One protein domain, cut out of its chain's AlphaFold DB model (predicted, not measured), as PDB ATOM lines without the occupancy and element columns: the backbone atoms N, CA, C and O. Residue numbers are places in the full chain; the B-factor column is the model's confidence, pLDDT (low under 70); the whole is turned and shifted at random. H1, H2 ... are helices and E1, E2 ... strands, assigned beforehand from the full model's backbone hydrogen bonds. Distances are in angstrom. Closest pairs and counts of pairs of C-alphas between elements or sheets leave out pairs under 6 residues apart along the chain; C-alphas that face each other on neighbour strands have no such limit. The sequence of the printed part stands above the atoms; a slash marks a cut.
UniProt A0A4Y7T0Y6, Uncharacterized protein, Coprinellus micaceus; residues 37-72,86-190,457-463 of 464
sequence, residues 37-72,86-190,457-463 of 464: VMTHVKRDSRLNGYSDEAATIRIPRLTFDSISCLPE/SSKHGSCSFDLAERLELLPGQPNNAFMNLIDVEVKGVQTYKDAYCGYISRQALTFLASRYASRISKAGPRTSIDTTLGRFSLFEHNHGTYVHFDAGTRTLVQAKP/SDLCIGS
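What this domain is: This is residues 37 to 72, 86 to 190 and 457 to 463 of the 464 residues of an uncharacterized protein of Coprinellus micaceus (UniProt A0A4Y7T0Y6). One strongly twisted, curled sheet of eight strands makes the body, wrapping round helices H4 and H5, which sit apart on the same face, a two-layer arrangement with helices on one face of a sheet. A row of hairpins, E4 to E7, makes one half of the sheet; E2, E1, E3 and E8 make the other, with the short helices H1 and H2 near the E1 and E2 edge. The printed part has 148 residues with five named helices and eight named strands, along the chain H1 H2 E1 H3 H4 E2 E3 H5 E4 E5 E6 E7 E8. The sheet's order is E2 E1 E3 E8 E7 E6 E5 E4, mixed, and the class is mixed, helices and strands. The whole is compact, with a radius of gyration of the C-alphas of 14.8 A and spans of 49 by 37 by 26 A.

How they stand to each other: H1, residues 37 to 43, is not on the sheet; it is close but not clearly touching to H2, residues 45 to 48, with the closest C-alphas, of Val 41 and Asn 48, 7.4 A apart. H2 only grazes the sheet, where the C-alphas of Asn 48 and Arg 58 of E1, residues 56 to 62, are 4.5 A apart. The pairing of E1 is staggered: its residues 56 to 60 pair antiparallel with E2, residues 114 to 118, at 141 degrees, N 57 to O 117 being 2.8 A, and its residues 61 to 62 pair parallel with E3, residues 131 to 134, at 28 degrees, N 62 to O 132 being 2.8 A. H3, residues 64 to 68, only grazes the sheet and touches H5, residues 135 to 145; their closest C-alphas, of Phe 64 and Ala 137, are 4.0 A apart. The sheet curls round H4, residues 92 to 99, whose Ser 93 has its C-alpha 5.3 A from that of Gly 131, the closest to E3. It curls round H5 too, on the same face, and H4 and H5 are apart. E4, residues 146 to 152, E5, residues 155 to 160, E6, residues 164 to 170, and E7, residues 173 to 179, form a meander, each strand the antiparallel neighbour of the one before, with hairpins E4 and E5, E5 and E6, E6 and E7; N 157 to O 150 is 2.8 A, N 158 to O 165 2.8 A and N 166 to O 177 2.8 A. E8, residues 458 to 461, is parallel to E7 at 45 degrees, N 176 to O 460 being 2.8 A, and antiparallel to E3 at 137 degrees, N 133 to O 459 being 3.0 A. Every O i to N i+4 pair is within hydrogen-bond range in H1, H3, H4 and H5; H2 is too short for such a pair.

Where its parts are: H1 begins at C-alpha 37, (62.311, -9.685, -35.158). From first to last C-alpha, E1 measures 18.8 A, H5 15.2 A, E4 16.8 A, E6 18.7 A and E7 19.7 A. E8 ends at C-alpha 461, (51.918, -9.132, -45.100).

The domain as a whole: The two C-alphas farthest apart, of Glu 53 and Lys 189, are 48.7 A apart. Residues 73 to 85 and 191 to 456 are not printed; the gaps are 25.5 A from C-alpha 72 to 86 and 26.9 A from C-alpha 190 to 457. The links H4 to E2 and E2 to E3 are long. The mean pLDDT of the printed part is 88.0; residues 86 to 87 and 185 to 190 are under 70.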
ATOM      1  N   VAL A  37      62.485  -8.972 -33.881       85.69
ATOM      2  CA  VAL A  37      62.311  -9.685 -35.158       85.69
ATOM      3  C   VAL A  37      63.041 -11.026 -35.126       85.69
ATOM      4  O   VAL A  37      62.463 -12.047 -35.491       85.69
ATOM      5  N   MET A  38      64.264 -11.068 -34.589       88.94
ATOM      6  CA  MET A  38      65.016 -12.319 -34.426       88.94
ATOM      7  C   MET A  38      64.321 -13.334 -33.519       88.94
ATOM      8  O   MET A  38      64.396 -14.537 -33.773       88.94
ATOM      9  N   THR A  39      63.619 -12.871 -32.485       87.75
ATOM     10  CA  THR A  39      62.823 -13.748 -31.615       87.75
ATOM     11  C   THR A  39      61.716 -14.437 -32.416       87.75
ATOM     12  O   THR A  39      61.533 -15.649 -32.304       87.75
ATOM     13  N   HIS A  40      61.028 -13.692 -33.284       87.81
ATOM     14  CA  HIS A  40      60.002 -14.232 -34.176       87.81
ATOM     15  C   HIS A  40      60.581 -15.157 -35.254       87.81
ATOM     16  O   HIS A  40      60.030 -16.228 -35.495       87.81
ATOM     17  N   VAL A  41      61.721 -14.797 -35.853       89.62
ATOM     18  CA  VAL A  41      62.420 -15.636 -36.839       89.62
ATOM     19  C   VAL A  41      62.810 -16.987 -36.240       89.62
ATOM     20  O   VAL A  41      62.511 -18.024 -36.828       89.62
ATOM     21  N   LYS A  42      63.423 -16.992 -35.048       89.94
ATOM     22  CA  LYS A  42      63.841 -18.225 -34.361       89.94
ATOM     23  C   LYS A  42      62.649 -19.083 -33.941       89.94
ATOM     24  O   LYS A  42      62.708 -20.307 -34.073       89.94
ATOM     25  N   ARG A  43      61.558 -18.458 -33.479       88.69
ATOM     26  CA  ARG A  43      60.307 -19.156 -33.144       88.69
ATOM     27  C   ARG A  43      59.751 -19.927 -34.343       88.69
ATOM     28  O   ARG A  43      59.334 -21.070 -34.190       88.69
ATOM     29  N   ASP A  44      59.823 -19.328 -35.522       89.75
ATOM     30  CA  ASP A  44      59.286 -19.893 -36.757       89.75
ATOM     31  C   ASP A  44      60.316 -20.730 -37.540       89.75
ATOM     32  O   ASP A  44      60.057 -21.109 -38.681       89.75
ATOM     33  N   SER A  45      61.470 -21.055 -36.941       90.31
ATOM     34  CA  SER A  45      62.611 -21.738 -37.587       90.31
ATOM     35  C   SER A  45      62.243 -23.001 -38.370       90.31
ATOM     36  O   SER A  45      62.798 -23.268 -39.433       90.31
ATOM     37  N   ARG A  46      61.256 -23.771 -37.894       88.38
ATOM     38  CA  ARG A  46      60.766 -24.977 -38.587       88.38
ATOM     39  C   ARG A  46      60.024 -24.675 -39.891       88.38
ATOM     40  O   ARG A  46      60.028 -25.511 -40.788       88.38
ATOM     41  N   LEU A  47      59.377 -23.515 -39.979       89.19
ATOM     42  CA  LEU A  47      58.608 -23.078 -41.145       89.19
ATOM     43  C   LEU A  47      59.477 -22.261 -42.102       89.19
ATOM     44  O   LEU A  47      59.464 -22.503 -43.306       89.19
ATOM     45  N   ASN A  48      60.262 -21.324 -41.567       91.00
ATOM     46  CA  ASN A  48      61.098 -20.431 -42.368       91.00
ATOM     47  C   ASN A  48      62.501 -20.998 -42.658       91.00
ATOM     48  O   ASN A  48      63.260 -20.406 -43.417       91.00
ATOM     49  N   GLY A  49      62.862 -22.155 -42.097       88.12
ATOM     50  CA  GLY A  49      64.150 -22.808 -42.341       88.12
ATOM     51  C   GLY A  49      65.365 -22.068 -41.778       88.12
ATOM     52  O   GLY A  49      66.474 -22.368 -42.210       88.12
ATOM     53  N   TYR A  50      65.178 -21.119 -40.855       91.12
ATOM     54  CA  TYR A  50      66.280 -20.396 -40.226       91.12
ATOM     55  C   TYR A  50      67.251 -21.347 -39.515       91.12
ATOM     56  O   TYR A  50      66.837 -22.175 -38.696       91.12
ATOM     57  N   SER A  51      68.548 -21.157 -39.755       86.69
ATOM     58  CA  SER A  51      69.638 -21.713 -38.953       86.69
ATOM     59  C   SER A  51      70.637 -20.604 -38.624       86.69
ATOM     60  O   SER A  51      70.768 -19.647 -39.380       86.69
ATOM     61  N   ASP A  52      71.361 -20.706 -37.506       81.94
ATOM     62  CA  ASP A  52      72.362 -19.683 -37.150       81.94
ATOM     63  C   ASP A  52      73.535 -19.635 -38.168       81.94
ATOM     64  O   ASP A  52      74.271 -18.650 -38.214       81.94
ATOM     65  N   GLU A  53      73.685 -20.668 -39.010       79.06
ATOM     66  CA  GLU A  53      74.679 -20.761 -40.094       79.06
ATOM     67  C   GLU A  53      74.198 -20.115 -41.407       79.06
ATOM     68  O   GLU A  53      75.001 -19.567 -42.163       79.06
ATOM     69  N   ALA A  54      72.891 -20.154 -41.682       71.12
ATOM     70  CA  ALA A  54      72.281 -19.551 -42.858       71.12
ATOM     71  C   ALA A  54      71.755 -18.155 -42.502       71.12
ATOM     72  O   ALA A  54      70.762 -17.996 -41.798       71.12
ATOM     73  N   ALA A  55      72.385 -17.100 -43.024       83.75
ATOM     74  CA  ALA A  55      71.934 -15.716 -42.825       83.75
ATOM     75  C   ALA A  55      70.609 -15.376 -43.557       83.75
ATOM     76  O   ALA A  55      70.271 -14.201 -43.729       83.75
ATOM     77  N   THR A  56      69.858 -16.388 -43.996       90.75
ATOM     78  CA  THR A  56      68.645 -16.293 -44.809       90.75
ATOM     79  C   THR A  56      67.471 -17.008 -44.145       90.75
ATOM     80  O   THR A  56      67.630 -17.899 -43.312       90.75
ATOM     81  N   ILE A  57      66.265 -16.592 -44.521       93.56
ATOM     82  CA  ILE A  57      64.997 -17.216 -44.152       93.56
ATOM     83  C   ILE A  57      64.124 -17.391 -45.381       93.56
ATOM     84  O   ILE A  57      64.170 -16.587 -46.309       93.56
ATOM     85  N   ARG A  58      63.275 -18.412 -45.347       93.56
ATOM     86  CA  ARG A  58      62.229 -18.655 -46.334       93.56
ATOM     87  C   ARG A  58      60.921 -18.055 -45.867       93.56
ATOM     88  O   ARG A  58      60.426 -18.407 -44.797       93.56
ATOM     89  N   ILE A  59      60.340 -17.176 -46.672       94.19
ATOM     90  CA  ILE A  59      59.062 -16.535 -46.352       94.19
ATOM     91  C   ILE A  59      58.004 -16.806 -47.425       94.19
ATOM     92  O   ILE A  59      58.352 -16.947 -48.600       94.19
ATOM     93  N   PRO A  60      56.711 -16.862 -47.050       95.00
ATOM     94  CA  PRO A  60      55.621 -17.030 -48.002       95.00
ATOM     95  C   PRO A  60      55.563 -15.884 -49.012       95.00
ATOM     96  O   PRO A  60      55.564 -14.716 -48.612       95.00
ATOM     97  N   ARG A  61      55.435 -16.223 -50.297       96.00
ATOM     98  CA  ARG A  61      55.062 -15.301 -51.375       96.00
ATOM     99  C   ARG A  61      53.793 -15.806 -52.054       96.00
ATOM    100  O   ARG A  61      53.837 -16.635 -52.955       96.00
ATOM    101  N   LEU A  62      52.657 -15.294 -51.604       96.00
ATOM    102  CA  LEU A  62      51.328 -15.715 -52.027       96.00
ATOM    103  C   LEU A  62      50.905 -14.957 -53.294       96.00
ATOM    104  O   LEU A  62      50.582 -13.773 -53.231       96.00
ATOM    105  N   THR A  63      50.915 -15.620 -54.451       94.88
ATOM    106  CA  THR A  63      50.570 -15.008 -55.749       94.88
ATOM    107  C   THR A  63      49.193 -15.444 -56.238       94.88
ATOM    108  O   THR A  63      48.656 -16.462 -55.790       94.88
ATOM    109  N   PHE A  64      48.624 -14.697 -57.188       92.19
ATOM    110  CA  PHE A  64      47.347 -15.055 -57.806       92.19
ATOM    111  C   PHE A  64      47.396 -16.452 -58.444       92.19
ATOM    112  O   PHE A  64      46.510 -17.261 -58.184       92.19
ATOM    113  N   ASP A  65      48.462 -16.772 -59.180       90.56
ATOM    114  CA  ASP A  65      48.639 -18.084 -59.819       90.56
ATOM    115  C   ASP A  65      48.617 -19.229 -58.801       90.56
ATOM    116  O   ASP A  65      47.979 -20.250 -59.027       90.56
ATOM    117  N   SER A  66      49.255 -19.046 -57.639       89.62
ATOM    118  CA  SER A  66      49.249 -20.067 -56.584       89.62
ATOM    119  C   SER A  66      47.883 -20.223 -55.910       89.62
ATOM    120  O   SER A  66      47.434 -21.339 -55.664       89.62
ATOM    121  N   ILE A  67      47.204 -19.111 -55.618       89.94
ATOM    122  CA  ILE A  67      45.972 -19.112 -54.820       89.94
ATOM    123  C   ILE A  67      44.740 -19.457 -55.669       89.94
ATOM    124  O   ILE A  67      43.794 -20.060 -55.161       89.94
ATOM    125  N   SER A  68      44.729 -19.095 -56.952       87.62
ATOM    126  CA  SER A  68      43.604 -19.364 -57.859       87.62
ATOM    127  C   SER A  68      43.401 -20.856 -58.141       87.62
ATOM    128  O   SER A  68      42.275 -21.274 -58.394       87.62
ATOM    129  N   CYS A  69      44.456 -21.670 -58.019       86.88
ATOM    130  CA  CYS A  69      44.382 -23.127 -58.144       86.88
ATOM    131  C   CYS A  69      43.847 -23.837 -56.889       86.88
ATOM    132  O   CYS A  69      43.652 -25.053 -56.922       86.88
ATOM    133  N   LEU A  70      43.636 -23.118 -55.782       85.38
ATOM    134  CA  LEU A  70      43.231 -23.746 -54.529       85.38
ATOM    135  C   LEU A  70      41.759 -24.180 -54.564       85.38
ATOM    136  O   LEU A  70      40.891 -23.391 -54.980       85.38
ATOM    137  N   PRO A  71      41.448 -25.393 -54.061       80.75
ATOM    138  CA  PRO A  71      40.069 -25.783 -53.816       80.75
ATOM    139  C   PRO A  71      39.426 -24.822 -52.811       80.75
ATOM    140  O   PRO A  71      40.099 -24.039 -52.132       80.75
ATOM    141  N   GLU A  72      38.098 -24.844 -52.731       71.88
ATOM    142  CA  GLU A  72      37.425 -24.048 -51.711       71.88
ATOM    143  C   GLU A  72      37.812 -24.568 -50.332       71.88
ATOM    144  O   GLU A  72      37.706 -25.763 -50.057       71.88
ATOM    145  N   SER A  86      46.745 -12.437 -30.969       58.31
ATOM    146  CA  SER A  86      47.928 -12.104 -31.757       58.31
ATOM    147  C   SER A  86      48.223 -13.238 -32.741       58.31
ATOM    148  O   SER A  86      47.981 -14.401 -32.408       58.31
ATOM    149  N   SER A  87      48.790 -12.903 -33.901       65.06
ATOM    150  CA  SER A  87      49.352 -13.866 -34.860       65.06
ATOM    151  C   SER A  87      50.073 -15.015 -34.137       65.06
ATOM    152  O   SER A  87      50.874 -14.765 -33.225       65.06
ATOM    153  N   LYS A  88      49.751 -16.269 -34.494       77.69
ATOM    154  CA  LYS A  88      50.406 -17.442 -33.888       77.69
ATOM    155  C   LYS A  88      51.871 -17.481 -34.316       77.69
ATOM    156  O   LYS A  88      52.751 -17.781 -33.506       77.69
ATOM    157  N   HIS A  89      52.113 -17.120 -35.572       83.81
ATOM    158  CA  HIS A  89      53.430 -17.075 -36.191       83.81
ATOM    159  C   HIS A  89      54.067 -15.685 -36.083       83.81
ATOM    160  O   HIS A  89      53.488 -14.705 -35.622       83.81
ATOM    161  N   GLY A  90      55.363 -15.606 -36.362       80.12
ATOM    162  CA  GLY A  90      56.144 -14.368 -36.428       80.12
ATOM    163  C   GLY A  90      55.698 -13.449 -37.557       80.12
ATOM    164  O   GLY A  90      55.751 -12.234 -37.401       80.12
ATOM    165  N   SER A  91      55.188 -14.038 -38.638       86.81
ATOM    166  CA  SER A  91      54.521 -13.351 -39.738       86.81
ATOM    167  C   SER A  91      53.108 -13.897 -39.922       86.81
ATOM    168  O   SER A  91      52.927 -15.105 -40.087       86.81
ATOM    169  N   CYS A  92      52.109 -13.013 -40.010       91.19
ATOM    170  CA  CYS A  92      50.735 -13.423 -40.317       91.19
ATOM    171  C   CYS A  92      50.560 -13.995 -41.739       91.19
ATOM    172  O   CYS A  92      49.514 -14.562 -42.053       91.19
ATOM    173  N   SER A  93      51.590 -13.926 -42.590       93.31
ATOM    174  CA  SER A  93      51.617 -14.660 -43.858       93.31
ATOM    175  C   SER A  93      51.616 -16.179 -43.660       93.31
ATOM    176  O   SER A  93      51.007 -16.889 -44.456       93.31
ATOM    177  N   PHE A  94      52.241 -16.680 -42.588       93.00
ATOM    178  CA  PHE A  94      52.165 -18.093 -42.219       93.00
ATOM    179  C   PHE A  94      50.808 -18.449 -41.607       93.00
ATOM    180  O   PHE A  94      50.325 -19.546 -41.858       93.00
ATOM    181  N   ASP A  95      50.153 -17.529 -40.881       91.94
ATOM    182  CA  ASP A  95      48.779 -17.757 -40.396       91.94
ATOM    183  C   ASP A  95      47.805 -17.888 -41.580       91.94
ATOM    184  O   ASP A  95      46.929 -18.751 -41.585       91.94
ATOM    185  N   LEU A  96      47.969 -17.046 -42.607       93.81
ATOM    186  CA  LEU A  96      47.187 -17.144 -43.839       93.81
ATOM    187  C   LEU A  96      47.500 -18.435 -44.601       93.81
ATOM    188  O   LEU A  96      46.580 -19.102 -45.065       93.81
ATOM    189  N   ALA A  97      48.777 -18.816 -44.701       93.19
ATOM    190  CA  ALA A  97      49.181 -20.070 -45.328       93.19
ATOM    191  C   ALA A  97      48.599 -21.293 -44.599       93.19
ATOM    192  O   ALA A  97      48.070 -22.184 -45.253       93.19
ATOM    193  N   GLU A  98      48.607 -21.307 -43.262       91.50
ATOM    194  CA  GLU A  98      47.952 -22.340 -42.445       91.50
ATOM    195  C   GLU A  98      46.457 -22.421 -42.755       91.50
ATOM    196  O   GLU A  98      45.911 -23.514 -42.895       91.50
ATOM    197  N   ARG A  99      45.801 -21.260 -42.894       89.25
ATOM    198  CA  ARG A  99      44.365 -21.158 -43.176       89.25
ATOM    199  C   ARG A  99      43.987 -21.625 -44.580       89.25
ATOM    200  O   ARG A  99      42.877 -22.105 -44.768       89.25
ATOM    201  N   LEU A 100      44.893 -21.462 -45.537       91.56
ATOM    202  CA  LEU A 100      44.769 -21.952 -46.911       91.56
ATOM    203  C   LEU A 100      45.296 -23.389 -47.075       91.56
ATOM    204  O   LEU A 100      45.331 -23.906 -48.191       91.56
ATOM    205  N   GLU A 101      45.700 -24.028 -45.973       91.94
ATOM    206  CA  GLU A 101      46.232 -25.390 -45.936       91.94
ATOM    207  C   GLU A 101      47.521 -25.580 -46.764       91.94
ATOM    208  O   GLU A 101      47.739 -26.620 -47.385       91.94
ATOM    209  N   LEU A 102      48.380 -24.557 -46.784       93.06
ATOM    210  CA  LEU A 102      49.615 -24.481 -47.572       93.06
ATOM    211  C   LEU A 102      50.884 -24.886 -46.801       93.06
ATOM    212  O   LEU A 102      51.955 -24.973 -47.393       93.06
ATOM    213  N   LEU A 103      50.828 -25.076 -45.483       91.88
ATOM    214  CA  LEU A 103      52.015 -25.419 -44.695       91.88
ATOM    215  C   LEU A 103      52.467 -26.873 -44.926       91.88
ATOM    216  O   LEU A 103      51.679 -27.712 -45.370       91.88
ATOM    217  N   PRO A 104      53.721 -27.222 -44.575       89.50
ATOM    218  CA  PRO A 104      54.224 -28.583 -44.725       89.50
ATOM    219  C   PRO A 104      53.311 -29.637 -44.084       89.50
ATOM    220  O   PRO A 104      52.966 -29.547 -42.907       89.50
ATOM    221  N   GLY A 105      52.944 -30.653 -44.868       88.31
ATOM    222  CA  GLY A 105      52.045 -31.732 -44.442       88.31
ATOM    223  C   GLY A 105      50.550 -31.430 -44.590       88.31
ATOM    224  O   GLY A 105      49.743 -32.315 -44.315       88.31
ATOM    225  N   GLN A 106      50.172 -30.229 -45.038       91.00
ATOM    226  CA  GLN A 106      48.784 -29.876 -45.347       91.00
ATOM    227  C   GLN A 106      48.423 -30.181 -46.819       91.00
ATOM    228  O   GLN A 106      49.324 -30.243 -47.666       91.00
ATOM    229  N   PRO A 107      47.126 -30.371 -47.144       89.88
ATOM    230  CA  PRO A 107      46.664 -30.770 -48.478       89.88
ATOM    231  C   PRO A 107      47.177 -29.915 -49.643       89.88
ATOM    232  O   PRO A 107      47.520 -30.459 -50.692       89.88
ATOM    233  N   ASN A 108      47.282 -28.597 -49.460       90.56
ATOM    234  CA  ASN A 108      47.627 -27.657 -50.526       90.56
ATOM    235  C   ASN A 108      49.105 -27.230 -50.509       90.56
ATOM    236  O   ASN A 108      49.487 -26.313 -51.234       90.56
ATOM    237  N   ASN A 109      49.964 -27.899 -49.732       91.31
ATOM    238  CA  ASN A 109      51.389 -27.561 -49.596       91.31
ATOM    239  C   ASN A 109      52.138 -27.447 -50.940       91.31
ATOM    240  O   ASN A 109      53.076 -26.667 -51.064       91.31
ATOM    241  N   ALA A 110      51.710 -28.176 -51.975       91.94
ATOM    242  CA  ALA A 110      52.310 -28.100 -53.310       91.94
ATOM    243  C   ALA A 110      52.191 -26.712 -53.975       91.94
ATOM    244  O   ALA A 110      52.993 -26.387 -54.846       91.94
ATOM    245  N   PHE A 111      51.218 -25.893 -53.563       92.12
ATOM    246  CA  PHE A 111      51.009 -24.535 -54.078       92.12
ATOM    247  C   PHE A 111      51.756 -23.468 -53.271       92.12
ATOM    248  O   PHE A 111      51.737 -22.290 -53.628       92.12
ATOM    249  N   MET A 112      52.415 -23.855 -52.177       93.31
ATOM    250  CA  MET A 112      53.141 -22.925 -51.330       93.31
ATOM    251  C   MET A 112      54.431 -22.469 -52.005       93.31
ATOM    252  O   MET A 112      55.370 -23.244 -52.182       93.31
ATOM    253  N   ASN A 113      54.504 -21.180 -52.329       93.25
ATOM    254  CA  ASN A 113      55.725 -20.568 -52.825       93.25
ATOM    255  C   ASN A 113      56.480 -19.886 -51.676       93.25
ATOM    256  O   ASN A 113      55.963 -18.977 -51.017       93.25
ATOM    257  N   LEU A 114      57.711 -20.337 -51.444       94.12
ATOM    258  CA  LEU A 114      58.634 -19.771 -50.469       94.12
ATOM    259  C   LEU A 114      59.801 -19.120 -51.204       94.12
ATOM    260  O   LEU A 114      60.368 -19.717 -52.116       94.12
ATOM    261  N   ILE A 115      60.187 -17.922 -50.774       94.19
ATOM    262  CA  ILE A 115      61.361 -17.223 -51.302       94.19
ATOM    263  C   ILE A 115      62.420 -17.059 -50.217       94.19
ATOM    264  O   ILE A 115      62.081 -16.791 -49.062       94.19
ATOM    265  N   ASP A 116      63.686 -17.201 -50.598       93.50
ATOM    266  CA  ASP A 116      64.825 -16.946 -49.719       93.50
ATOM    267  C   ASP A 116      65.089 -15.442 -49.611       93.50
ATOM    268  O   ASP A 116      65.206 -14.739 -50.617       93.50
ATOM    269  N   VAL A 117      65.197 -14.944 -48.382       92.44
ATOM    270  CA  VAL A 117      65.488 -13.541 -48.079       92.44
ATOM    271  C   VAL A 117      66.521 -13.466 -46.968       92.44
ATOM    272  O   VAL A 117      66.436 -14.190 -45.978       92.44
ATOM    273  N   GLU A 118      67.503 -12.579 -47.107       90.62
ATOM    274  CA  GLU A 118      68.454 -12.311 -46.031       90.62
ATOM    275  C   GLU A 118      67.735 -11.766 -44.798       90.62
ATOM    276  O   GLU A 118      66.931 -10.838 -44.886       90.62
ATOM    277  N   VAL A 119      68.079 -12.279 -43.619       88.25
ATOM    278  CA  VAL A 119      67.458 -11.861 -42.352       88.25
ATOM    279  C   VAL A 119      67.618 -10.358 -42.106       88.25
ATOM    280  O   VAL A 119      66.741  -9.727 -41.525       88.25
ATOM    281  N   LYS A 120      68.721  -9.761 -42.571       85.81
ATOM    282  CA  LYS A 120      68.963  -8.312 -42.483       85.81
ATOM    283  C   LYS A 120      68.134  -7.492 -43.478       85.81
ATOM    284  O   LYS A 120      67.887  -6.320 -43.222       85.81
ATOM    285  N   GLY A 121      67.740  -8.094 -44.600       84.25
ATOM    286  CA  GLY A 121      67.002  -7.447 -45.685       84.25
ATOM    287  C   GLY A 121      65.505  -7.751 -45.692       84.25
ATOM    288  O   GLY A 121      64.788  -7.238 -46.550       84.25
ATOM    289  N   VAL A 122      65.016  -8.589 -44.768       88.62
ATOM    290  CA  VAL A 122      63.592  -8.915 -44.700       88.62
ATOM    291  C   VAL A 122      62.784  -7.676 -44.341       88.62
ATOM    292  O   VAL A 122      63.128  -6.920 -43.429       88.62
ATOM    293  N   GLN A 123      61.682  -7.470 -45.061       89.62
ATOM    294  CA  GLN A 123      60.744  -6.412 -44.724       89.62
ATOM    295  C   GLN A 123      60.138  -6.674 -43.350       89.62
ATOM    296  O   GLN A 123      59.820  -7.811 -42.991       89.62
ATOM    297  N   THR A 124      59.985  -5.606 -42.575       88.25
ATOM    298  CA  THR A 124      59.450  -5.676 -41.217       88.25
ATOM    299  C   THR A 124      58.340  -4.660 -41.037       88.25
ATOM    300  O   THR A 124      58.313  -3.603 -41.671       88.25
ATOM    301  N   TYR A 125      57.415  -4.989 -40.146       85.12
ATOM    302  CA  TYR A 125      56.475  -4.032 -39.595       85.12
ATOM    303  C   TYR A 125      56.477  -4.189 -38.079       85.12
ATOM    304  O   TYR A 125      56.210  -5.267 -37.547       85.12
ATOM    305  N   LYS A 126      56.836  -3.102 -37.388       81.69
ATOM    306  CA  LYS A 126      57.147  -3.100 -35.953       81.69
ATOM    307  C   LYS A 126      58.173  -4.183 -35.593       81.69
ATOM    308  O   LYS A 126      59.327  -4.097 -35.996       81.69
ATOM    309  N   ASP A 127      57.747  -5.183 -34.830       83.50
ATOM    310  CA  ASP A 127      58.600  -6.217 -34.259       83.50
ATOM    311  C   ASP A 127      58.528  -7.539 -35.039       83.50
ATOM    312  O   ASP A 127      59.204  -8.496 -34.677       83.50
ATOM    313  N   ALA A 128      57.746  -7.594 -36.120       85.19
ATOM    314  CA  ALA A 128      57.521  -8.785 -36.928       85.19
ATOM    315  C   ALA A 128      58.167  -8.667 -38.315       85.19
ATOM    316  O   ALA A 128      58.224  -7.581 -38.900       85.19
ATOM    317  N   TYR A 129      58.617  -9.799 -38.858       90.56
ATOM    318  CA  TYR A 129      58.994  -9.892 -40.267       90.56
ATOM    319  C   TYR A 129      57.753 -10.151 -41.129       90.56
ATOM    320  O   TYR A 129      56.747 -10.678 -40.650       90.56
ATOM    321  N   CYS A 130      57.814  -9.754 -42.396       93.00
ATOM    322  CA  CYS A 130      56.712  -9.880 -43.341       93.00
ATOM    323  C   CYS A 130      56.959 -11.010 -44.345       93.00
ATOM    324  O   CYS A 130      58.090 -11.256 -44.760       93.00
ATOM    325  N   GLY A 131      55.875 -11.654 -44.776       95.00
ATOM    326  CA  GLY A 131      55.816 -12.323 -46.075       95.00
ATOM    327  C   GLY A 131      55.316 -11.374 -47.163       95.00
ATOM    328  O   GLY A 131      55.153 -10.171 -46.933       95.00
ATOM    329  N   TYR A 132      54.984 -11.937 -48.321       95.81
ATOM    330  CA  TYR A 132      54.408 -11.198 -49.439       95.81
ATOM    331  C   TYR A 132      53.088 -11.807 -49.905       95.81
ATOM    332  O   TYR A 132      52.918 -13.028 -49.911       95.81
ATOM    333  N   ILE A 133      52.162 -10.948 -50.317       97.12
ATOM    334  CA  ILE A 133      50.940 -11.327 -51.025       97.12
ATOM    335  C   ILE A 133      50.756 -10.400 -52.222       97.12
ATOM    336  O   ILE A 133      50.866  -9.184 -52.074       97.12
ATOM    337  N   SER A 134      50.474 -10.950 -53.402       96.69
ATOM    338  CA  SER A 134      50.196 -10.110 -54.564       96.69
ATOM    339  C   SER A 134      48.827  -9.443 -54.427       96.69
ATOM    340  O   SER A 134      47.872  -9.994 -53.865       96.69
ATOM    341  N   ARG A 135      48.708  -8.225 -54.947       96.12
ATOM    342  CA  ARG A 135      47.462  -7.451 -54.957       96.12
ATOM    343  C   ARG A 135      46.318  -8.208 -55.632       96.12
ATOM    344  O   ARG A 135      45.192  -8.200 -55.128       96.12
ATOM    345  N   GLN A 136      46.597  -8.889 -56.740       95.31
ATOM    346  CA  GLN A 136      45.609  -9.727 -57.423       95.31
ATOM    347  C   GLN A 136      45.213 -10.950 -56.593       95.31
ATOM    348  O   GLN A 136      44.029 -11.281 -56.542       95.31
ATOM    349  N   ALA A 137      46.153 -11.566 -55.871       95.38
ATOM    350  CA  ALA A 137      45.844 -12.657 -54.952       95.38
ATOM    351  C   ALA A 137      44.898 -12.200 -53.831       95.38
ATOM    352  O   ALA A 137      43.900 -12.861 -53.547       95.38
ATOM    353  N   LEU A 138      45.154 -11.029 -53.239       96.69
ATOM    354  CA  LEU A 138      44.270 -10.459 -52.220       96.69
ATOM    355  C   LEU A 138      42.893 -10.089 -52.791       96.69
ATOM    356  O   LEU A 138      41.878 -10.294 -52.130       96.69
ATOM    357  N   THR A 139      42.842  -9.590 -54.028       95.56
ATOM    358  CA  THR A 139      41.581  -9.297 -54.730       95.56
ATOM    359  C   THR A 139      40.769 -10.569 -54.975       95.56
ATOM    360  O   THR A 139      39.561 -10.575 -54.741       95.56
ATOM    361  N   PHE A 140      41.424 -11.657 -55.383       93.44
ATOM    362  CA  PHE A 140      40.803 -12.970 -55.542       93.44
ATOM    363  C   PHE A 140      40.249 -13.500 -54.216       93.44
ATOM    364  O   PHE A 140      39.076 -13.860 -54.140       93.44
ATOM    365  N   LEU A 141      41.053 -13.479 -53.146       93.06
ATOM    366  CA  LEU A 141      40.607 -13.908 -51.817       93.06
ATOM    367  C   LEU A 141      39.421 -13.072 -51.323       93.06
ATOM    368  O   LEU A 141      38.470 -13.624 -50.773       93.06
ATOM    369  N   ALA A 142      39.441 -11.759 -51.548       93.31
ATOM    370  CA  ALA A 142      38.314 -10.899 -51.217       93.31
ATOM    371  C   ALA A 142      37.072 -11.246 -52.053       93.31
ATOM    372  O   ALA A 142      35.983 -11.352 -51.503       93.31
ATOM    373  N   SER A 143      37.214 -11.476 -53.360       91.06
ATOM    374  CA  SER A 143      36.091 -11.849 -54.231       91.06
ATOM    375  C   SER A 143      35.473 -13.194 -53.829       91.06
ATOM    376  O   SER A 143      34.262 -13.389 -53.915       91.06
ATOM    377  N   ARG A 144      36.292 -14.122 -53.332       87.31
ATOM    378  CA  ARG A 144      35.831 -15.452 -52.939       87.31
ATOM    379  C   ARG A 144      35.231 -15.493 -51.536       87.31
ATOM    380  O   ARG A 144      34.246 -16.186 -51.316       87.31
ATOM    381  N   TYR A 145      35.820 -14.767 -50.588       88.44
ATOM    382  CA  TYR A 145      35.545 -14.975 -49.164       88.44
ATOM    383  C   TYR A 145      35.026 -13.743 -48.423       88.44
ATOM    384  O   TYR A 145      34.615 -13.883 -47.267       88.44
ATOM    385  N   ALA A 146      35.065 -12.544 -49.015       91.25
ATOM    386  CA  ALA A 146      34.614 -11.346 -48.319       91.25
ATOM    387  C   ALA A 146      33.095 -11.327 -48.162       91.25
ATOM    388  O   ALA A 146      32.339 -11.640 -49.077       91.25
ATOM    389  N   SER A 147      32.658 -10.886 -46.990       88.56
ATOM    390  CA  SER A 147      31.267 -10.519 -46.726       88.56
ATOM    391  C   SER A 147      31.098  -9.003 -46.635       88.56
ATOM    392  O   SER A 147      30.021  -8.475 -46.917       88.56
ATOM    393  N   ARG A 148      32.159  -8.282 -46.251       91.31
ATOM    394  CA  ARG A 148      32.144  -6.829 -46.090       91.31
ATOM    395  C   ARG A 148      33.524  -6.227 -46.309       91.31
ATOM    396  O   ARG A 148      34.535  -6.784 -45.885       91.31
ATOM    397  N   ILE A 149      33.541  -5.031 -46.889       94.69
ATOM    398  CA  ILE A 149      34.718  -4.165 -46.947       94.69
ATOM    399  C   ILE A 149      34.350  -2.833 -46.306       94.69
ATOM    400  O   ILE A 149      33.263  -2.307 -46.527       94.69
ATOM    401  N   SER A 150      35.219  -2.312 -45.450       94.25
ATOM    402  CA  SER A 150      34.970  -1.062 -44.734       94.25
ATOM    403  C   SER A 150      36.249  -0.269 -44.539       94.25
ATOM    404  O   SER A 150      37.347  -0.823 -44.563       94.25
ATOM    405  N   LYS A 151      36.108   1.036 -44.319       93.50
ATOM    406  CA  LYS A 151      37.221   1.927 -44.007       93.50
ATOM    407  C   LYS A 151      37.044   2.527 -42.618       93.50
ATOM    408  O   LYS A 151      35.971   3.017 -42.278       93.50
ATOM    409  N   ALA A 152      38.113   2.510 -41.830       90.25
ATOM    410  CA  ALA A 152      38.195   3.154 -40.527       90.25
ATOM    411  C   ALA A 152      39.498   3.963 -40.447       90.25
ATOM    412  O   ALA A 152      40.591   3.410 -40.303       90.25
ATOM    413  N   GLY A 153      39.386   5.289 -40.573       88.12
ATOM    414  CA  GLY A 153      40.551   6.172 -40.657       88.12
ATOM    415  C   GLY A 153      41.441   5.814 -41.860       88.12
ATOM    416  O   GLY A 153      40.917   5.699 -42.969       88.12
ATOM    417  N   PRO A 154      42.760   5.611 -41.677       87.38
ATOM    418  CA  PRO A 154      43.674   5.253 -42.764       87.38
ATOM    419  C   PRO A 154      43.671   3.752 -43.101       87.38
ATOM    420  O   PRO A 154      44.506   3.307 -43.883       87.38
ATOM    421  N   ARG A 155      42.797   2.952 -42.474       91.50
ATOM    422  CA  ARG A 155      42.794   1.493 -42.613       91.50
ATOM    423  C   ARG A 155      41.570   1.004 -43.373       91.50
ATOM    424  O   ARG A 155      40.445   1.339 -42.999       91.50
ATOM    425  N   THR A 156      41.787   0.143 -44.360       95.69
ATOM    426  CA  THR A 156      40.722  -0.599 -45.048       95.69
ATOM    427  C   THR A 156      40.674  -2.016 -44.493       95.69
ATOM    428  O   THR A 156      41.688  -2.703 -44.467       95.69
ATOM    429  N   SER A 157      39.514  -2.457 -44.015       95.50
ATOM    430  CA  SER A 157      39.299  -3.801 -43.474       95.50
ATOM    431  C   SER A 157      38.432  -4.626 -44.419       95.50
ATOM    432  O   SER A 157      37.367  -4.164 -44.834       95.50
ATOM    433  N   ILE A 158      38.875  -5.843 -44.723       95.44
ATOM    434  CA  ILE A 158      38.159  -6.848 -45.508       95.44
ATOM    435  C   ILE A 158      37.811  -7.983 -44.556       95.44
ATOM    436  O   ILE A 158      38.687  -8.707 -44.076       95.44
ATOM    437  N   ASP A 159      36.528  -8.107 -44.265       92.25
ATOM    438  CA  ASP A 159      35.988  -9.133 -43.392       92.25
ATOM    439  C   ASP A 159      35.631 -10.361 -44.229       92.25
ATOM    440  O   ASP A 159      34.762 -10.289 -45.104       92.25
ATOM    441  N   THR A 160      36.315 -11.480 -43.980       90.75
ATOM    442  CA  THR A 160      36.137 -12.721 -44.745       90.75
ATOM    443  C   THR A 160      35.825 -13.916 -43.847       90.75
ATOM    444  O   THR A 160      35.982 -13.869 -42.622       90.75
ATOM    445  N   THR A 161      35.411 -15.025 -44.460       87.06
ATOM    446  CA  THR A 161      35.270 -16.322 -43.778       87.06
ATOM    447  C   THR A 161      36.623 -16.951 -43.395       87.06
ATOM    448  O   THR A 161      36.691 -17.759 -42.460       87.06
ATOM    449  N   LEU A 162      37.721 -16.548 -44.052       88.50
ATOM    450  CA  LEU A 162      39.085 -16.962 -43.698       88.50
ATOM    451  C   LEU A 162      39.595 -16.242 -42.443       88.50
ATOM    452  O   LEU A 162      40.245 -16.871 -41.609       88.50
ATOM    453  N   GLY A 163      39.287 -14.949 -42.330       89.81
ATOM    454  CA  GLY A 163      39.764 -14.015 -41.307       89.81
ATOM    455  C   GLY A 163      39.628 -12.558 -41.770       89.81
ATOM    456  O   GLY A 163      39.050 -12.277 -42.824       89.81
ATOM    457  N   ARG A 164      40.174 -11.609 -41.012       92.94
ATOM    458  CA  ARG A 164      40.152 -10.182 -41.359       92.94
ATOM    459  C   ARG A 164      41.476  -9.762 -41.976       92.94
ATOM    460  O   ARG A 164      42.520  -9.902 -41.344       92.94
ATOM    461  N   PHE A 165      41.424  -9.147 -43.151       95.31
ATOM    462  CA  PHE A 165      42.562  -8.427 -43.722       95.31
ATOM    463  C   PHE A 165      42.444  -6.944 -43.379       95.31
ATOM    464  O   PHE A 165      41.400  -6.341 -43.603       95.31
ATOM    465  N   SER A 166      43.500  -6.343 -42.842       94.81
ATOM    466  CA  SER A 166      43.592  -4.901 -42.589       94.81
ATOM    467  C   SER A 166      44.707  -4.309 -43.438       94.81
ATOM    468  O   SER A 166      45.874  -4.629 -43.223       94.81
ATOM    469  N   LEU A 167      44.348  -3.447 -44.382       95.12
ATOM    470  CA  LEU A 167      45.256  -2.757 -45.286       95.12
ATOM    471  C   LEU A 167      45.549  -1.360 -44.746       95.12
ATOM    472  O   LEU A 167      44.629  -0.660 -44.310       95.12
ATOM    473  N   PHE A 168      46.813  -0.957 -44.779       91.88
ATOM    474  CA  PHE A 168      47.251   0.370 -44.355       91.88
ATOM    475  C   PHE A 168      48.569   0.758 -45.025       91.88
ATOM    476  O   PHE A 168      49.368  -0.098 -45.391       91.88
ATOM    477  N   GLU A 169      48.802   2.059 -45.154       89.25
ATOM    478  CA  GLU A 169      50.047   2.603 -45.700       89.25
ATOM    479  C   GLU A 169      51.080   2.821 -44.587       89.25
ATOM    480  O   GLU A 169      50.764   3.357 -43.520       89.25
ATOM    481  N   HIS A 170      52.325   2.422 -44.837       85.81
ATOM    482  CA  HIS A 170      53.464   2.663 -43.953       85.81
ATOM    483  C   HIS A 170      54.752   2.770 -44.779       85.81
ATOM    484  O   HIS A 170      54.957   1.986 -45.696       85.81
ATOM    485  N   ASN A 171      55.625   3.739 -44.479       80.69
ATOM    486  CA  ASN A 171      56.909   3.945 -45.174       80.69
ATOM    487  C   ASN A 171      56.822   3.883 -46.715       80.69
ATOM    488  O   ASN A 171      57.662   3.265 -47.363       80.69
ATOM    489  N   HIS A 172      55.807   4.531 -47.299       79.75
ATOM    490  CA  HIS A 172      55.549   4.555 -48.748       79.75
ATOM    491  C   HIS A 172      55.211   3.193 -49.387       79.75
ATOM    492  O   HIS A 172      55.285   3.062 -50.610       79.75
ATOM    493  N   GLY A 173      54.827   2.196 -48.586       83.44
ATOM    494  CA  GLY A 173      54.331   0.905 -49.051       83.44
ATOM    495  C   GLY A 173      52.988   0.524 -48.425       83.44
ATOM    496  O   GLY A 173      52.663   0.910 -47.300       83.44
ATOM    497  N   THR A 174      52.232  -0.304 -49.146       89.88
ATOM    498  CA  THR A 174      50.986  -0.897 -48.654       89.88
ATOM    499  C   THR A 174      51.292  -2.168 -47.859       89.88
ATOM    500  O   THR A 174      51.878  -3.122 -48.382       89.88
ATOM    501  N   TYR A 175      50.847  -2.201 -46.606       93.50
ATOM    502  CA  TYR A 175      50.956  -3.351 -45.714       93.50
ATOM    503  C   TYR A 175      49.591  -3.993 -45.487       93.50
ATOM    504  O   TYR A 175      48.556  -3.324 -45.435       93.50
ATOM    505  N   VAL A 176      49.609  -5.309 -45.309       94.81
ATOM    506  CA  VAL A 176      48.447  -6.141 -45.014       94.81
ATOM    507  C   VAL A 176      48.679  -6.837 -43.680       94.81
ATOM    508  O   VAL A 176      49.706  -7.468 -43.453       94.81
ATOM    509  N   HIS A 177      47.705  -6.756 -42.787       93.81
ATOM    510  CA  HIS A 177      47.666  -7.575 -41.585       93.81
ATOM    511  C   HIS A 177      46.516  -8.570 -41.689       93.81
ATOM    512  O   HIS A 177      45.377  -8.152 -41.889       93.81
ATOM    513  N   PHE A 178      46.807  -9.861 -41.547       93.62
ATOM    514  CA  PHE A 178      45.803 -10.918 -41.494       93.62
ATOM    515  C   PHE A 178      45.569 -11.366 -40.047       93.62
ATOM    516  O   PHE A 178      46.510 -11.729 -39.344       93.62
ATOM    517  N   ASP A 179      44.308 -11.349 -39.623       90.56
ATOM    518  CA  ASP A 179      43.847 -11.836 -38.323       90.56
ATOM    519  C   ASP A 179      42.867 -13.000 -38.532       90.56
ATOM    520  O   ASP A 179      41.710 -12.800 -38.912       90.56
ATOM    521  N   ALA A 180      43.328 -14.223 -38.261       84.12
ATOM    522  CA  ALA A 180      42.520 -15.437 -38.368       84.12
ATOM    523  C   ALA A 180      41.429 -15.549 -37.280       84.12
ATOM    524  O   ALA A 180      40.467 -16.300 -37.449       84.12
ATOM    525  N   GLY A 181      41.567 -14.832 -36.157       79.69
ATOM    526  CA  GLY A 181      40.621 -14.870 -35.038       79.69
ATOM    527  C   GLY A 181      39.350 -14.059 -35.292       79.69
ATOM    528  O   GLY A 181      38.278 -14.403 -34.788       79.69
ATOM    529  N   THR A 182      39.442 -13.012 -36.116       79.56
ATOM    530  CA  THR A 182      38.303 -12.166 -36.487       79.56
ATOM    531  C   THR A 182      37.735 -12.592 -37.838       79.56
ATOM    532  O   THR A 182      38.244 -12.205 -38.885       79.56
ATOM    533  N   ARG A 183      36.650 -13.371 -37.832       74.31
ATOM    534  CA  ARG A 183      36.018 -13.912 -39.049       74.31
ATOM    535  C   ARG A 183      34.527 -13.618 -39.100       74.31
ATOM    536  O   ARG A 183      33.879 -13.470 -38.062       74.31
ATOM    537  N   THR A 184      33.966 -13.618 -40.301       73.75
ATOM    538  CA  THR A 184      32.516 -13.514 -40.479       73.75
ATOM    539  C   THR A 184      31.881 -14.888 -40.592       73.75
ATOM    540  O   THR A 184      32.332 -15.722 -41.370       73.75
ATOM    541  N   LEU A 185      30.817 -15.109 -39.813       65.50
ATOM    542  CA  LEU A 185      29.977 -16.312 -39.897       65.50
ATOM    543  C   LEU A 185      29.025 -16.279 -41.097       65.50
ATOM    544  O   LEU A 185      28.478 -17.308 -41.475       65.50
ATOM    545  N   VAL A 186      28.821 -15.099 -41.687       63.28
ATOM    546  CA  VAL A 186      28.078 -14.970 -42.936       63.28
ATOM    547  C   VAL A 186      28.935 -15.603 -44.021       63.28
ATOM    548  O   VAL A 186      29.957 -15.037 -44.415       63.28
ATOM    549  N   GLN A 187      28.537 -16.801 -44.444       55.69
ATOM    550  CA  GLN A 187      29.115 -17.472 -45.596       55.69
ATOM    551  C   GLN A 187      29.030 -16.492 -46.773       55.69
ATOM    552  O   GLN A 187      27.943 -15.986 -47.079       55.69
ATOM    553  N   ALA A 188      30.168 -16.177 -47.398       53.62
ATOM    554  CA  ALA A 188      30.136 -15.577 -48.724       53.62
ATOM    555  C   ALA A 188      29.259 -16.504 -49.570       53.62
ATOM    556  O   ALA A 188      29.471 -17.714 -49.537       53.62
ATOM    557  N   LYS A 189      28.207 -15.981 -50.214       53.06
ATOM    558  CA  LYS A 189      27.361 -16.809 -51.081       53.06
ATOM    559  C   LYS A 189      28.309 -17.422 -52.114       53.06
ATOM    560  O   LYS A 189      28.888 -16.638 -52.866       53.06
ATOM    561  N   PRO A 190      28.519 -18.750 -52.141       47.22
ATOM    562  CA  PRO A 190      29.444 -19.340 -53.087       47.22
ATOM    563  C   PRO A 190      28.770 -19.256 -54.452       47.22
ATOM    564  O   PRO A 190      27.967 -20.098 -54.842       47.22
ATOM    565  N   SER A 457      51.170  -6.008 -57.761       93.62
ATOM    566  CA  SER A 457      52.324  -5.651 -56.942       93.62
ATOM    567  C   SER A 457      52.365  -6.562 -55.725       93.62
ATOM    568  O   SER A 457      51.314  -6.946 -55.208       93.62
ATOM    569  N   ASP A 458      53.571  -6.882 -55.263       93.69
ATOM    570  CA  ASP A 458      53.757  -7.595 -54.004       93.69
ATOM    571  C   ASP A 458      53.546  -6.631 -52.829       93.69
ATOM    572  O   ASP A 458      54.131  -5.548 -52.768       93.69
ATOM    573  N   LEU A 459      52.686  -7.034 -51.901       95.00
ATOM    574  CA  LEU A 459      52.339  -6.301 -50.688       95.00
ATOM    575  C   LEU A 459      52.975  -7.001 -49.493       95.00
ATOM    576  O   LEU A 459      52.970  -8.232 -49.420       95.00
ATOM    577  N   CYS A 460      53.482  -6.232 -48.533       94.75
ATOM    578  CA  CYS A 460      54.038  -6.800 -47.306       94.75
ATOM    579  C   CYS A 460      52.897  -7.282 -46.406       94.75
ATOM    580  O   CYS A 460      52.037  -6.490 -46.026       94.75
ATOM    581  N   ILE A 461      52.897  -8.561 -46.032       93.56
ATOM    582  CA  ILE A 461      51.918  -9.132 -45.100       93.56
ATOM    583  C   ILE A 461      52.604  -9.501 -43.778       93.56
ATOM    584  O   ILE A 461      53.492 -10.351 -43.757       93.56
ATOM    585  N   GLY A 462      52.228  -8.834 -42.682       84.75
ATOM    586  CA  GLY A 462      52.920  -8.934 -41.390       84.75
ATOM    587  C   GLY A 462      52.047  -8.662 -40.163       84.75
ATOM    588  O   GLY A 462      50.909  -8.189 -40.249       84.75
ATOM    589  N   SER A 463      52.557  -9.032 -38.992       77.94
ATOM    590  CA  SER A 463      51.830  -8.919 -37.720       77.94
ATOM    591  C   SER A 463      51.812  -7.477 -37.211       77.94
ATOM    592  O   SER A 463      52.770  -6.739 -37.415       77.94
TER     593      SER A 463